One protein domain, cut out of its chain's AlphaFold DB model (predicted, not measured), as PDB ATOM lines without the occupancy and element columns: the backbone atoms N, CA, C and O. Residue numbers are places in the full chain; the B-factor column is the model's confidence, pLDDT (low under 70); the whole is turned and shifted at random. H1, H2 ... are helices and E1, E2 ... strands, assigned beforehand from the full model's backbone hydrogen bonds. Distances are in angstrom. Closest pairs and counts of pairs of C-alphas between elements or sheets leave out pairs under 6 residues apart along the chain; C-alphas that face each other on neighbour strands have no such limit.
ATOM      1  N   LYS A  10     -12.600  20.208  36.144       91.38
ATOM      2  CA  LYS A  10     -12.361  21.082  37.296       91.38
ATOM      3  C   LYS A  10     -12.925  22.478  37.049       91.38
ATOM      4  O   LYS A  10     -12.692  23.087  36.005       91.38
ATOM      5  N   VAL A  11     -13.622  22.993  38.052       93.69
ATOM      6  CA  VAL A  11     -14.078  24.379  38.149       93.69
ATOM      7  C   VAL A  11     -13.284  25.037  39.260       93.69
ATOM      8  O   VAL A  11     -13.235  24.492  40.360       93.69
ATOM      9  N   ALA A  12     -12.665  26.183  39.002       94.69
ATOM     10  CA  ALA A  12     -11.945  26.909  40.038       94.69
ATOM     11  C   ALA A  12     -12.142  28.418  39.910       94.69
ATOM     12  O   ALA A  12     -12.330  28.930  38.806       94.69
ATOM     13  N   ILE A  13     -12.091  29.113  41.043       94.75
ATOM     14  CA  ILE A  13     -12.138  30.574  41.115       94.75
ATOM     15  C   ILE A  13     -10.734  31.138  41.346       94.75
ATOM     16  O   ILE A  13      -9.984  30.640  42.189       94.75
ATOM     17  N   TYR A  14     -10.385  32.171  40.590       92.75
ATOM     18  CA  TYR A  14      -9.070  32.793  40.561       92.75
ATOM     19  C   TYR A  14      -9.148  34.268  40.947       92.75
ATOM     20  O   TYR A  14     -10.109  34.960  40.610       92.75
ATOM     21  N   ASP A  15      -8.119  34.746  41.641       90.06
ATOM     22  CA  ASP A  15      -7.880  36.173  41.827       90.06
ATOM     23  C   ASP A  15      -7.255  36.806  40.565       90.06
ATOM     24  O   ASP A  15      -6.880  36.131  39.602       90.06
ATOM     25  N   HIS A  16      -7.116  38.129  40.584       85.81
ATOM     26  CA  HIS A  16      -6.421  38.915  39.561       85.81
ATOM     27  C   HIS A  16      -4.943  38.526  39.326       85.81
ATOM     28  O   HIS A  16      -4.396  38.833  38.270       85.81
ATOM     29  N   GLU A  17      -4.295  37.846  40.276       87.56
ATOM     30  CA  GLU A  17      -2.933  37.309  40.139       87.56
ATOM     31  C   GLU A  17      -2.935  35.866  39.593       87.56
ATOM     32  O   GLU A  17      -1.898  35.200  39.576       87.56
ATOM     33  N   ASN A  18      -4.090  35.374  39.123       86.88
ATOM     34  CA  ASN A  18      -4.284  34.026  38.596       86.88
ATOM     35  C   ASN A  18      -3.946  32.925  39.622       86.88
ATOM     36  O   ASN A  18      -3.475  31.837  39.269       86.88
ATOM     37  N   ARG A  19      -4.223  33.181  40.906       92.25
ATOM     38  CA  ARG A  19      -4.135  32.204  41.999       92.25
ATOM     39  C   ARG A  19      -5.523  31.762  42.433       92.25
ATOM     40  O   ARG A  19      -6.450  32.564  42.475       92.25
ATOM     41  N   ILE A  20      -5.656  30.491  42.804       94.00
ATOM     42  CA  ILE A  20      -6.925  29.955  43.307       94.00
ATOM     43  C   ILE A  20      -7.270  30.631  44.638       94.00
ATOM     44  O   ILE A  20      -6.453  30.644  45.564       94.00
ATOM     45  N   ILE A  21      -8.491  31.155  44.746       93.19
ATOM     46  CA  ILE A  21      -8.988  31.755  45.987       93.19
ATOM     47  C   ILE A  21      -9.395  30.633  46.941       93.19
ATOM     48  O   ILE A  21     -10.481  30.070  46.844       93.19
ATOM     49  N   THR A  22      -8.510  30.307  47.878       95.25
ATOM     50  CA  THR A  22      -8.690  29.178  48.805       95.25
ATOM     51  C   THR A  22      -9.380  29.543  50.117       95.25
ATOM     52  O   THR A  22      -9.749  28.645  50.863       95.25
ATOM     53  N   ASN A  23      -9.574  30.833  50.406       90.38
ATOM     54  CA  ASN A  23     -10.163  31.317  51.657       90.38
ATOM     55  C   ASN A  23     -11.197  32.426  51.413       90.38
ATOM     56  O   ASN A  23     -11.193  33.082  50.372       90.38
ATOM     57  N   GLY A  24     -12.051  32.670  52.409       89.69
ATOM     58  CA  GLY A  24     -13.089  33.704  52.362       89.69
ATOM     59  C   GLY A  24     -14.360  33.265  51.619       89.69
ATOM     60  O   GLY A  24     -14.429  32.134  51.135       89.69
ATOM     61  N   PRO A  25     -15.376  34.141  51.516       88.62
ATOM     62  CA  PRO A  25     -16.692  33.782  50.971       88.62
ATOM     63  C   PRO A  25     -16.621  33.191  49.556       88.62
ATOM     64  O   PRO A  25     -17.228  32.155  49.277       88.62
ATOM     65  N   LEU A  26     -15.780  33.785  48.702       91.00
ATOM     66  CA  LEU A  26     -15.559  33.373  47.313       91.00
ATOM     67  C   LEU A  26     -15.002  31.952  47.168       91.00
ATOM     68  O   LEU A  26     -15.288  31.287  46.179       91.00
ATOM     69  N   SER A  27     -14.267  31.441  48.159       92.69
ATOM     70  CA  SER A  27     -13.755  30.062  48.125       92.69
ATOM     71  C   SER A  27     -14.854  28.995  48.240       92.69
ATOM     72  O   SER A  27     -14.593  27.820  47.982       92.69
ATOM     73  N   SER A  28     -16.077  29.404  48.606       93.50
ATOM     74  CA  SER A  28     -17.234  28.533  48.844       93.50
ATOM     75  C   SER A  28     -18.481  28.898  48.028       93.50
ATOM     76  O   SER A  28     -19.587  28.445  48.334       93.50
ATOM     77  N   VAL A  29     -18.315  29.728  46.991       93.00
ATOM     78  CA  VAL A  29     -19.423  30.210  46.155       93.00
ATOM     79  C   VAL A  29     -20.170  29.055  45.482       93.00
ATOM     80  O   VAL A  29     -19.578  28.069  45.036       93.00
ATOM     81  N   LEU A  30     -21.494  29.187  45.397       94.06
ATOM     82  CA  LEU A  30     -22.325  28.324  44.567       94.06
ATOM     83  C   LEU A  30     -22.257  28.810  43.117       94.06
ATOM     84  O   LEU A  30     -22.577  29.960  42.827       94.06
ATOM     85  N   VAL A  31     -21.882  27.927  42.199       94.56
ATOM     86  CA  VAL A  31     -21.807  28.216  40.765       94.56
ATOM     87  C   VAL A  31     -22.793  27.362  39.978       94.56
ATOM     88  O   VAL A  31     -23.098  26.229  40.359       94.56
ATOM     89  N   LYS A  32     -23.282  27.897  38.859       94.25
ATOM     90  CA  LYS A  32     -24.137  27.208  37.891       94.25
ATOM     91  C   LYS A  32     -23.347  26.907  36.623       94.25
ATOM     92  O   LYS A  32     -22.698  27.793  36.071       94.25
ATOM     93  N   ILE A  33     -23.446  25.669  36.143       94.25
ATOM     94  CA  ILE A  33     -22.913  25.251  34.845       94.25
ATOM     95  C   ILE A  33     -24.009  25.375  33.789       94.25
ATOM     96  O   ILE A  33     -25.129  24.887  33.962       94.25
ATOM     97  N   VAL A  34     -23.666  26.015  32.677       94.44
ATOM     98  CA  VAL A  34     -24.550  26.259  31.535       94.44
ATOM     99  C   VAL A  34     -23.880  25.813  30.238       94.44
ATOM    100  O   VAL A  34     -22.666  25.633  30.176       94.44
ATOM    101  N   ALA A  35     -24.676  25.613  29.192       94.88
ATOM    102  CA  ALA A  35     -24.168  25.398  27.844       94.88
ATOM    103  C   ALA A  35     -24.262  26.714  27.072       94.88
ATOM    104  O   ALA A  35     -25.312  27.351  27.074       94.88
ATOM    105  N   LEU A  36     -23.180  27.106  26.414       95.69
ATOM    106  CA  LEU A  36     -23.106  28.290  25.562       95.69
ATOM    107  C   LEU A  36     -22.974  27.875  24.095       95.69
ATOM    108  O   LEU A  36     -22.554  26.749  23.795       95.69
ATOM    109  N   ASP A  37     -23.281  28.793  23.180       95.50
ATOM    110  CA  ASP A  37     -22.963  28.615  21.763       95.50
ATOM    111  C   ASP A  37     -21.449  28.404  21.593       95.50
ATOM    112  O   ASP A  37     -20.631  29.090  22.209       95.50
ATOM    113  N   GLY A  38     -21.060  27.439  20.754       93.12
ATOM    114  CA  GLY A  38     -19.661  27.145  20.452       93.12
ATOM    115  C   GLY A  38     -18.842  28.343  19.955       93.12
ATOM    116  O   GLY A  38     -17.626  28.368  20.159       93.12
ATOM    117  N   GLU A  39     -19.484  29.346  19.354       94.19
ATOM    118  CA  GLU A  39     -18.836  30.567  18.856       94.19
ATOM    119  C   GLU A  39     -18.729  31.685  19.904       94.19
ATOM    120  O   GLU A  39     -18.110  32.720  19.635       94.19
ATOM    121  N   PHE A  40     -19.286  31.496  21.106       94.25
ATOM    122  CA  PHE A  40     -19.136  32.472  22.181       94.25
ATOM    123  C   PHE A  40     -17.659  32.721  22.482       94.25
ATOM    124  O   PHE A  40     -16.868  31.787  22.622       94.25
ATOM    125  N   ASN A  41     -17.294  34.001  22.561       91.56
ATOM    126  CA  ASN A  41     -15.927  34.462  22.774       91.56
ATOM    127  C   ASN A  41     -14.874  33.824  21.834       91.56
ATOM    128  O   ASN A  41     -13.737  33.587  22.235       91.56
ATOM    129  N   LYS A  42     -15.214  33.553  20.564       88.12
ATOM    130  CA  LYS A  42     -14.257  33.024  19.564       88.12
ATOM    131  C   LYS A  42     -13.014  33.901  19.344       88.12
ATOM    132  O   LYS A  42     -11.995  33.415  18.873       88.12
ATOM    133  N   GLU A  43     -13.115  35.186  19.674       88.62
ATOM    134  CA  GLU A  43     -12.035  36.177  19.589       88.62
ATOM    135  C   GLU A  43     -11.101  36.147  20.815       88.62
ATOM    136  O   GLU A  43     -10.166  36.936  20.868       88.62
ATOM    137  N   ASN A  44     -11.334  35.245  21.784       85.94
ATOM    138  CA  ASN A  44     -10.547  35.089  23.013       85.94
ATOM    139  C   ASN A  44     -10.367  36.403  23.793       85.94
ATOM    140  O   ASN A  44      -9.272  36.724  24.251       85.94
ATOM    141  N   LYS A  45     -11.448  37.173  23.946       86.69
ATOM    142  CA  LYS A  45     -11.459  38.372  24.788       86.69
ATOM    143  C   LYS A  45     -11.336  37.971  26.253       86.69
ATOM    144  O   LYS A  45     -11.943  36.990  26.680       86.69
ATOM    145  N   GLU A  46     -10.592  38.769  27.013       83.31
ATOM    146  CA  GLU A  46     -10.414  38.581  28.459       83.31
ATOM    147  C   GLU A  46     -11.679  38.916  29.255       83.31
ATOM    148  O   GLU A  46     -11.864  38.401  30.349       83.31
ATOM    149  N   GLN A  47     -12.550  39.773  28.715       86.62
ATOM    150  CA  GLN A  47     -13.761  40.236  29.387       86.62
ATOM    151  C   GLN A  47     -14.957  40.266  28.431       86.62
ATOM    152  O   GLN A  47     -14.823  40.495  27.225       86.62
ATOM    153  N   TRP A  48     -16.146  40.086  28.997       92.44
ATOM    154  CA  TRP A  48     -17.436  40.251  28.331       92.44
ATOM    155  C   TRP A  48     -18.458  40.824  29.316       92.44
ATOM    156  O   TRP A  48     -18.224  40.887  30.523       92.44
ATOM    157  N   SER A  49     -19.596  41.285  28.796       90.56
ATOM    158  CA  SER A  49     -20.708  41.696  29.649       90.56
ATOM    159  C   SER A  49     -21.523  40.484  30.092       90.56
ATOM    160  O   SER A  49     -21.733  39.547  29.319       90.56
ATOM    161  N   GLU A  50     -22.064  40.548  31.305       89.12
ATOM    162  CA  GLU A  50     -22.985  39.543  31.847       89.12
ATOM    163  C   GLU A  50     -24.172  39.295  30.897       89.12
ATOM    164  O   GLU A  50     -24.575  38.160  30.649       89.12
ATOM    165  N   ASN A  51     -24.701  40.355  30.271       91.69
ATOM    166  CA  ASN A  51     -25.772  40.231  29.282       91.69
ATOM    167  C   ASN A  51     -25.325  39.456  28.030       91.69
ATOM    168  O   ASN A  51     -26.074  38.622  27.521       91.69
ATOM    169  N   SER A  52     -24.104  39.695  27.538       92.69
ATOM    170  CA  SER A  52     -23.541  38.925  26.421       92.69
ATOM    171  C   SER A  52     -23.382  37.449  26.776       92.69
ATOM    172  O   SER A  52     -23.601  36.600  25.917       92.69
ATOM    173  N   PHE A  53     -23.005  37.138  28.017       94.19
ATOM    174  CA  PHE A  53     -22.904  35.763  28.493       94.19
ATOM    175  C   PHE A  53     -24.286  35.104  28.580       94.19
ATOM    176  O   PHE A  53     -24.519  34.066  27.962       94.19
ATOM    177  N   LYS A  54     -25.240  35.745  29.271       93.50
ATOM    178  CA  LYS A  54     -26.605  35.234  29.478       93.50
ATOM    179  C   LYS A  54     -27.351  34.992  28.164       93.50
ATOM    180  O   LYS A  54     -28.001  33.963  28.012       93.50
ATOM    181  N   THR A  55     -27.224  35.897  27.194       94.19
ATOM    182  CA  THR A  55     -27.844  35.750  25.861       94.19
ATOM    183  C   THR A  55     -27.210  34.651  25.009       94.19
ATOM    184  O   THR A  55     -27.850  34.159  24.083       94.19
ATOM    185  N   SER A  56     -25.983  34.232  25.325       94.56
ATOM    186  CA  SER A  56     -25.298  33.139  24.637       94.56
ATOM    187  C   SER A  56     -25.648  31.752  25.190       94.56
ATOM    188  O   SER A  56     -25.171  30.750  24.644       94.56
ATOM    189  N   ILE A  57     -26.434  31.665  26.268       94.88
ATOM    190  CA  ILE A  57     -26.849  30.387  26.848       94.88
ATOM    191  C   ILE A  57     -27.775  29.665  25.868       94.88
ATOM    192  O   ILE A  57     -28.815  30.175  25.452       94.88
ATOM    193  N   VAL A  58     -27.391  28.444  25.502       94.06
ATOM    194  CA  VAL A  58     -28.154  27.594  24.594       94.06
ATOM    195  C   VAL A  58     -29.163  26.787  25.395       94.06
ATOM    196  O   VAL A  58     -28.818  26.032  26.305       94.06
ATOM    197  N   HIS A  59     -30.423  26.901  24.996       89.38
ATOM    198  CA  HIS A  59     -31.511  26.084  25.512       89.38
ATOM    199  C   HIS A  59     -31.856  24.945  24.547       89.38
ATOM    200  O   HIS A  59     -31.457  24.930  23.380       89.38
ATOM    201  N   CYS A  60     -32.593  23.956  25.048       84.50
ATOM    202  CA  CYS A  60     -33.099  22.871  24.218       84.50
ATOM    203  C   CYS A  60     -34.069  23.389  23.145       84.50
ATOM    204  O   CYS A  60     -34.684  24.447  23.281       84.50
ATOM    205  N   ARG A  61     -34.247  22.605  22.078       82.94
ATOM    206  CA  ARG A  61     -35.234  22.909  21.034       82.94
ATOM    207  C   ARG A  61     -36.662  22.925  21.601       82.94
ATOM    208  O   ARG A  61     -36.942  22.163  22.531       82.94
ATOM    209  N   PRO A  62     -37.587  23.705  21.009       79.19
ATOM    210  CA  PRO A  62     -39.001  23.648  21.372       79.19
ATOM    211  C   PRO A  62     -39.518  22.200  21.373       79.19
ATOM    212  O   PRO A  62     -39.310  21.458  20.412       79.19
ATOM    213  N   GLY A  63     -40.150  21.782  22.472       77.69
ATOM    214  CA  GLY A  63     -40.685  20.424  22.640       77.69
ATOM    215  C   GLY A  63     -39.662  19.337  23.011       77.69
ATOM    216  O   GLY A  63     -40.006  18.156  22.984       77.69
ATOM    217  N   LYS A  64     -38.412  19.690  23.348       79.12
ATOM    218  CA  LYS A  64     -37.399  18.755  23.875       79.12
ATOM    219  C   LYS A  64     -37.168  18.939  25.377       79.12
ATOM    220  O   LYS A  64     -37.492  19.975  25.945       79.12
ATOM    221  N   GLN A  65     -36.608  17.899  25.998       78.50
ATOM    222  CA  GLN A  65     -36.127  17.934  27.381       78.50
ATOM    223  C   GLN A  65     -34.998  18.968  27.545       78.50
ATOM    224  O   GLN A  65     -34.332  19.272  26.549       78.50
ATOM    225  N   PRO A  66     -34.746  19.470  28.771       83.06
ATOM    226  CA  PRO A  66     -33.649  20.394  29.043       83.06
ATOM    227  C   PRO A  66     -32.312  19.884  28.496       83.06
ATOM    228  O   PRO A  66     -32.049  18.684  28.469       83.06
ATOM    229  N   LEU A  67     -31.450  20.802  28.050       88.25
ATOM    230  CA  LEU A  67     -30.216  20.439  27.347       88.25
ATOM    231  C   LEU A  67     -29.279  19.571  28.207       88.25
ATOM    232  O   LEU A  67     -28.627  18.673  27.676       88.25
ATOM    233  N   PHE A  68     -29.272  19.785  29.526       88.44
ATOM    234  CA  PHE A  68     -28.689  18.869  30.506       88.44
ATOM    235  C   PHE A  68     -29.756  17.973  31.140       88.44
ATOM    236  O   PHE A  68     -30.916  18.361  31.257       88.44
ATOM    237  N   ALA A  69     -29.356  16.777  31.579       83.31
ATOM    238  CA  ALA A  69     -30.229  15.842  32.303       83.31
ATOM    239  C   ALA A  69     -30.805  16.430  33.604       83.31
ATOM    240  O   ALA A  69     -31.888  16.051  34.042       83.31
ATOM    241  N   ASN A  70     -30.070  17.354  34.211       83.19
ATOM    242  CA  ASN A  70     -30.383  18.015  35.462       83.19
ATOM    243  C   ASN A  70     -29.752  19.410  35.461       83.19
ATOM    244  O   ASN A  70     -28.783  19.652  34.739       83.19
ATOM    245  N   GLU A  71     -30.273  20.319  36.283       84.50
ATOM    246  CA  GLU A  71     -29.545  21.553  36.558       84.50
ATOM    247  C   GLU A  71     -28.247  21.235  37.310       84.50
ATOM    248  O   GLU A  71     -28.209  20.383  38.203       84.50
ATOM    249  N   LEU A  72     -27.167  21.899  36.903       90.56
ATOM    250  CA  LEU A  72     -25.815  21.626  37.370       90.56
ATOM    251  C   LEU A  72     -25.348  22.782  38.251       90.56
ATOM    252  O   LEU A  72     -24.864  23.797  37.751       90.56
ATOM    253  N   TYR A  73     -25.502  22.610  39.560       92.56
ATOM    254  CA  TYR A  73     -24.989  23.524  40.574       92.56
ATOM    255  C   TYR A  73     -23.838  22.866  41.326       92.56
ATOM    256  O   TYR A  73     -23.944  21.707  41.729       92.56
ATOM    257  N   LEU A  74     -22.747  23.600  41.520       92.56
ATOM    258  CA  LEU A  74     -21.567  23.140  42.246       92.56
ATOM    259  C   LEU A  74     -21.226  24.163  43.320       92.56
ATOM    260  O   LEU A  74     -21.151  25.354  43.036       92.56
ATOM    261  N   ARG A  75     -21.011  23.713  44.553       94.50
ATOM    262  CA  ARG A  75     -20.428  24.561  45.592       94.50
ATOM    263  C   ARG A  75     -18.916  24.386  45.549       94.50
ATOM    264  O   ARG A  75     -18.453  23.249  45.522       94.50
ATOM    265  N   LEU A  76     -18.170  25.487  45.488       94.88
ATOM    266  CA  LEU A  76     -16.714  25.420  45.577       94.88
ATOM    267  C   LEU A  76     -16.293  24.991  46.990       94.88
ATOM    268  O   LEU A  76     -16.938  25.340  47.977       94.88
ATOM    269  N   GLU A  77     -15.204  24.242  47.080       95.56
ATOM    270  CA  GLU A  77     -14.540  23.870  48.324       95.56
ATOM    271  C   GLU A  77     -13.076  24.294  48.208       95.56
ATOM    272  O   GLU A  77     -12.354  23.835  47.320       95.56
ATOM    273  N   ASN A  78     -12.639  25.229  49.058       95.44
ATOM    274  CA  ASN A  78     -11.324  25.875  48.949       95.44
ATOM    275  C   ASN A  78     -11.053  26.434  47.534       95.44
ATOM    276  O   ASN A  78      -9.940  26.347  47.015       95.44
ATOM    277  N   GLY A  79     -12.094  26.983  46.902       93.81
ATOM    278  CA  GLY A  79     -12.030  27.602  45.581       93.81
ATOM    279  C   GLY A  79     -12.106  26.642  44.397       93.81
ATOM    280  O   GLY A  79     -11.948  27.097  43.265       93.81
ATOM    281  N   VAL A  80     -12.346  25.343  44.614       95.25
ATOM    282  CA  VAL A  80     -12.387  24.329  43.547       95.25
ATOM    283  C   VAL A  80     -13.619  23.430  43.682       95.25
ATOM    284  O   VAL A  80     -14.033  23.090  44.781       95.25
ATOM    285  N   ALA A  81     -14.201  23.013  42.560       94.38
ATOM    286  CA  ALA A  81     -15.204  21.955  42.499       94.38
ATOM    287  C   ALA A  81     -14.963  21.039  41.296       94.38
ATOM    288  O   ALA A  81     -14.396  21.442  40.279       94.38
ATOM    289  N   HIS A  82     -15.440  19.800  41.395       91.38
ATOM    290  CA  HIS A  82     -15.362  18.820  40.317       91.38
ATOM    291  C   HIS A  82     -16.743  18.588  39.710       91.38
ATOM    292  O   HIS A  82     -17.692  18.217  40.401       91.38
ATOM    293  N   LEU A  83     -16.855  18.775  38.397       87.75
ATOM    294  CA  LEU A  83     -18.069  18.468  37.660       87.75
ATOM    295  C   LEU A  83     -18.121  16.968  37.351       87.75
ATOM    296  O   LEU A  83     -17.485  16.478  36.415       87.75
ATOM    297  N   CYS A  84     -18.931  16.246  38.121       80.69
ATOM    298  CA  CYS A  84     -19.161  14.815  37.948       80.69
ATOM    299  C   CYS A  84     -20.520  14.552  37.288       80.69
ATOM    300  O   CYS A  84     -21.540  15.115  37.672       80.69
ATOM    301  N   GLY A  85     -20.555  13.656  36.299       72.88
ATOM    302  CA  GLY A  85     -21.819  13.100  35.802       72.88
ATOM    303  C   GLY A  85     -22.662  14.001  34.889       72.88
ATOM    304  O   GLY A  85     -23.763  13.592  34.532       72.88
ATOM    305  N   ALA A  86     -22.157  15.156  34.440       83.25
ATOM    306  CA  ALA A  86     -22.856  15.990  33.458       83.25
ATOM    307  C   ALA A  86     -23.158  15.209  32.164       83.25
ATOM    308  O   ALA A  86     -22.269  14.566  31.578       83.25
ATOM    309  N   LYS A  87     -24.421  15.265  31.728       85.75
ATOM    310  CA  LYS A  87     -24.937  14.580  30.536       85.75
ATOM    311  C   LYS A  87     -25.803  15.526  29.717       85.75
ATOM    312  O   LYS A  87     -26.780  16.070  30.230       85.75
ATOM    313  N   PHE A  88     -25.451  15.670  28.446       88.75
ATOM    314  CA  PHE A  88     -26.289  16.335  27.455       88.75
ATOM    315  C   PHE A  88     -27.427  15.408  27.014       88.75
ATOM    316  O   PHE A  88     -27.205  14.213  26.812       88.75
ATOM    317  N   GLN A  89     -28.629  15.961  26.852       86.94
ATOM    318  CA  GLN A  89     -29.810  15.248  26.347       86.94
ATOM    319  C   GLN A  89     -30.047  15.452  24.845       86.94
ATOM    320  O   GLN A  89     -30.842  14.732  24.244       86.94
ATOM    321  N   ASP A  90     -29.367  16.420  24.229       87.19
ATOM    322  CA  ASP A  90     -29.444  16.692  22.793       87.19
ATOM    323  C   ASP A  90     -28.035  16.891  22.221       87.19
ATOM    324  O   ASP A  90     -27.082  17.198  22.940       87.19
ATOM    325  N   ASN A  91     -27.894  16.677  20.917       89.62
ATOM    326  CA  ASN A  91     -26.624  16.841  20.217       89.62
ATOM    327  C   ASN A  91     -26.406  18.306  19.813       89.62
ATOM    328  O   ASN A  91     -27.345  19.086  19.767       89.62
ATOM    329  N   SER A  92     -25.184  18.696  19.463       92.12
ATOM    330  CA  SER A  92     -24.881  20.080  19.081       92.12
ATOM    331  C   SER A  92     -25.229  20.414  17.631       92.12
ATOM    332  O   SER A  92     -25.040  21.546  17.214       92.12
ATOM    333  N   SER A  93     -25.750  19.475  16.832       90.50
ATOM    334  CA  SER A  93     -25.982  19.716  15.397       90.50
ATOM    335  C   SER A  93     -27.141  20.673  15.100       90.50
ATOM    336  O   SER A  93     -27.230  21.167  13.979       90.50
ATOM    337  N   PHE A  94     -28.019  20.930  16.078       89.69
ATOM    338  CA  PHE A  94     -29.150  21.841  15.899       89.69
ATOM    339  C   PHE A  94     -28.780  23.321  16.032       89.69
ATOM    340  O   PHE A  94     -29.570  24.164  15.611       89.69
ATOM    341  N   VAL A  95     -27.619  23.643  16.609       91.50
ATOM    342  CA  VAL A  95     -27.109  25.019  16.621       91.50
ATOM    343  C   VAL A  95     -26.231  25.274  15.391       91.50
ATOM    344  O   VAL A  95     -25.540  24.352  14.940       91.50
ATOM    345  N   PRO A  96     -26.204  26.504  14.839       92.81
ATOM    346  CA  PRO A  96     -25.427  26.820  13.637       92.81
ATOM    347  C   PRO A  96     -23.935  26.480  13.748       92.81
ATOM    348  O   PRO A  96     -23.347  25.962  12.798       92.81
ATOM    349  N   SER A  97     -23.338  26.705  14.922       92.31
ATOM    350  CA  SER A  97     -21.924  26.421  15.200       92.31
ATOM    351  C   SER A  97     -21.592  24.929  15.270       92.31
ATOM    352  O   SER A  97     -20.423  24.542  15.249       92.31
ATOM    353  N   LYS A  98     -22.613  24.064  15.347       93.62
ATOM    354  CA  LYS A  98     -22.494  22.610  15.542       93.62
ATOM    355  C   LYS A  98     -21.701  22.219  16.794       93.62
ATOM    356  O   LYS A  98     -21.300  21.059  16.928       93.62
ATOM    357  N   LYS A  99     -21.467  23.159  17.710       94.50
ATOM    358  CA  LYS A  99     -20.626  23.013  18.900       94.50
ATOM    359  C   LYS A  99     -21.256  23.740  20.083       94.50
ATOM    360  O   LYS A  99     -21.996  24.701  19.905       94.50
ATOM    361  N   PHE A 100     -20.909  23.297  21.281       94.44
ATOM    362  CA  PHE A 100     -21.202  23.990  22.530       94.44
ATOM    363  C   PHE A 100     -19.904  24.381  23.234       94.44
ATOM    364  O   PHE A 100     -18.842  23.833  22.938       94.44
ATOM    365  N   ARG A 101     -20.007  25.295  24.196       94.25
ATOM    366  CA  ARG A 101     -19.029  25.489  25.275       94.25
ATOM    367  C   ARG A 101     -19.717  25.247  26.609       94.25
ATOM    368  O   ARG A 101     -20.930  25.421  26.719       94.25
ATOM    369  N   LEU A 102     -18.955  24.877  27.630       94.00
ATOM    370  CA  LEU A 102     -19.425  25.010  29.002       94.00
ATOM    371  C   LEU A 102     -19.180  26.439  29.459       94.00
ATOM    372  O   LEU A 102     -18.088  26.968  29.265       94.00
ATOM    373  N   GLY A 103     -20.198  27.033  30.063       94.88
ATOM    374  CA  GLY A 103     -20.094  28.256  30.838       94.88
ATOM    375  C   GLY A 103     -20.241  27.942  32.322       94.88
ATOM    376  O   GLY A 103     -20.977  27.025  32.695       94.88
ATOM    377  N   VAL A 104     -19.571  28.710  33.170       95.19
ATOM    378  CA  VAL A 104     -19.770  28.701  34.617       95.19
ATOM    379  C   VAL A 104     -20.003  30.123  35.104       95.19
ATOM    380  O   VAL A 104     -19.237  31.024  34.782       95.19
ATOM    381  N   MET A 105     -21.060  30.321  35.882       93.62
ATOM    382  CA  MET A 105     -21.414  31.618  36.458       93.62
ATOM    383  C   MET A 105     -21.708  31.473  37.946       93.62
ATOM    384  O   MET A 105     -22.119  30.398  38.392       93.62
ATOM    385  N   ALA A 106     -21.520  32.542  38.718       92.12
ATOM    386  CA  ALA A 106     -22.000  32.575  40.093       92.12
ATOM    387  C   ALA A 106     -23.530  32.418  40.108       92.12
ATOM    388  O   ALA A 106     -24.230  32.953  39.250       92.12
ATOM    389  N   ALA A 107     -24.039  31.626  41.050       89.00
ATOM    390  CA  ALA A 107     -25.472  31.417  41.249       89.00
ATOM    391  C   ALA A 107     -26.036  32.269  42.395       89.00
ATOM    392  O   ALA A 107     -27.239  32.230  42.641       89.00
ATOM    393  N   ASP A 108     -25.164  32.965  43.123       79.69
ATOM    394  CA  ASP A 108     -25.502  33.718  44.321       79.69
ATOM    395  C   ASP A 108     -25.359  35.219  44.063       79.69
ATOM    396  O   ASP A 108     -24.247  35.746  43.996       79.69
ATOM    397  N   ASP A 109     -26.499  35.897  43.932       72.12
ATOM    398  CA  ASP A 109     -26.573  37.347  43.727       72.12
ATOM    399  C   ASP A 109     -26.212  38.142  45.001       72.12
ATOM    400  O   ASP A 109     -26.111  39.367  44.956       72.12
ATOM    401  N   SER A 110     -26.027  37.478  46.154       70.50
ATOM    402  CA  SER A 110     -25.625  38.139  47.407       70.50
ATOM    403  C   SER A 110     -24.132  38.471  47.477       70.50
ATOM    404  O   SER A 110     -23.698  39.179  48.389       70.50
ATOM    405  N   ILE A 111     -23.341  37.991  46.514       75.50
ATOM    406  CA  ILE A 111     -21.915  38.293  46.423       75.50
ATOM    407  C   ILE A 111     -21.743  39.702  45.855       75.50
ATOM    408  O   ILE A 111     -22.147  39.997  44.735       75.50
ATOM    409  N   SER A 112     -21.130  40.580  46.649       72.62
ATOM    410  CA  SER A 112     -20.911  41.983  46.279       72.62
ATOM    411  C   SER A 112     -19.815  42.165  45.225       72.62
ATOM    412  O   SER A 112     -19.785  43.157  44.496       72.62
ATOM    413  N   GLU A 113     -18.900  41.206  45.162       80.38
ATOM    414  CA  GLU A 113     -17.767  41.176  44.262       80.38
ATOM    415  C   GLU A 113     -18.197  40.731  42.866       80.38
ATOM    416  O   GLU A 113     -18.882  39.725  42.680       80.38
ATOM    417  N   LYS A 114     -17.736  41.461  41.850       82.00
ATOM    418  CA  LYS A 114     -17.970  41.084  40.462       82.00
ATOM    419  C   LYS A 114     -17.100  39.873  40.114       82.00
ATOM    420  O   LYS A 114     -15.874  39.979  40.056       82.00
ATOM    421  N   ILE A 115     -17.748  38.739  39.868       88.38
ATOM    422  CA  ILE A 115     -17.104  37.508  39.404       88.38
ATOM    423  C   ILE A 115     -17.298  37.408  37.892       88.38
ATOM    424  O   ILE A 115     -18.432  37.342  37.420       88.38
ATOM    425  N   LEU A 116     -16.206  37.379  37.132       91.50
ATOM    426  CA  LEU A 116     -16.256  37.086  35.704       91.50
ATOM    427  C   LEU A 116     -16.567  35.598  35.492       91.50
ATOM    428  O   LEU A 116     -15.970  34.729  36.138       91.50
ATOM    429  N   GLU A 117     -17.487  35.305  34.578       94.50
ATOM    430  CA  GLU A 117     -17.841  33.935  34.229       94.50
ATOM    431  C   GLU A 117     -16.649  33.173  33.629       94.50
ATOM    432  O   GLU A 117     -15.714  33.748  33.077       94.50
ATOM    433  N   GLY A 118     -16.692  31.847  33.713       92.88
ATOM    434  CA  GLY A 118     -15.705  30.975  33.082       92.88
ATOM    435  C   GLY A 118     -16.273  30.289  31.854       92.88
ATOM    436  O   GLY A 118     -17.456  29.953  31.819       92.88
ATOM    437  N   ILE A 119     -15.427  30.032  30.858       93.75
ATOM    438  CA  ILE A 119     -15.797  29.265  29.664       93.75
ATOM    439  C   ILE A 119     -14.777  28.169  29.365       93.75
ATOM    440  O   ILE A 119     -13.590  28.327  29.639       93.75
ATOM    441  N   SER A 120     -15.235  27.060  28.787       91.31
ATOM    442  CA  SER A 120     -14.367  26.019  28.231       91.31
ATOM    443  C   SER A 120     -14.017  26.290  26.764       91.31
ATOM    444  O   SER A 120     -14.601  27.154  26.097       91.31
ATOM    445  N   GLU A 121     -13.129  25.463  26.212       90.00
ATOM    446  CA  GLU A 121     -13.028  25.287  24.763       90.00
ATOM    447  C   GLU A 121     -14.341  24.747  24.169       90.00
ATOM    448  O   GLU A 121     -15.191  24.197  24.882       90.00
ATOM    449  N   SER A 122     -14.535  24.940  22.861       92.44
ATOM    450  CA  SER A 122     -15.741  24.475  22.174       92.44
ATOM    451  C   SER A 122     -15.629  23.011  21.751       92.44
ATOM    452  O   SER A 122     -14.621  22.576  21.200       92.44
ATOM    453  N   PHE A 123     -16.702  22.249  21.943       90.38
ATOM    454  CA  PHE A 123     -16.755  20.819  21.640       90.38
ATOM    455  C   PHE A 123     -18.066  20.437  20.951       90.38
ATOM    456  O   PHE A 123     -19.103  21.083  21.104       90.38
ATOM    457  N   ALA A 124     -18.022  19.364  20.163       91.00
ATOM    458  CA  ALA A 124     -19.210  18.810  19.523       91.00
ATOM    459  C   ALA A 124     -19.846  17.741  20.420       91.00
ATOM    460  O   ALA A 124     -19.182  16.784  20.818       91.00
TER     461      ALA A 124
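What this domain is: This is residues 10 to 124 of the 322 residues of an uncharacterized protein of Panicum hallii var. hallii (UniProt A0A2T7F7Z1). Little regular structure: a small antiparallel sheet, E3 E2 E5, runs through a compact body mostly of loops, with short H2 near E2 and E5, and the two-stranded antiparallel sheet E1 E4 near E3. Of 115 printed residues, 38 are in named elements, class mixed, in the order E1 H1 E2 H2 E3 E4 E5. The radius of gyration of the C-alphas is 14.5 A; the spans are 42 by 30 by 23 A.

How they stand to each other: E2, residues 30 to 37, is antiparallel to E5, residues 100 to 106, with N 34 and O 103 2.9 A apart, and to E3, residues 72 to 75, with N 31 and O 74 2.8 A apart. E1, residues 10 to 14, pairs with E4, residues 80 to 83: N 11 and O 81, 2.8 A. H2, residues 50 to 55, is on the larger sheet; its O i to N i+4 pairs are within hydrogen-bond range. H1, residues 25 to 28, is too short for such pairs.

Where its parts are: E2 is 22.8 A long. C-alpha 10 is at (-12.361, 21.082, 37.296), C-alpha 106 at (-22.000, 32.575, 40.093).

The domain as a whole: The printed part has no cut; no printed residue is under 70.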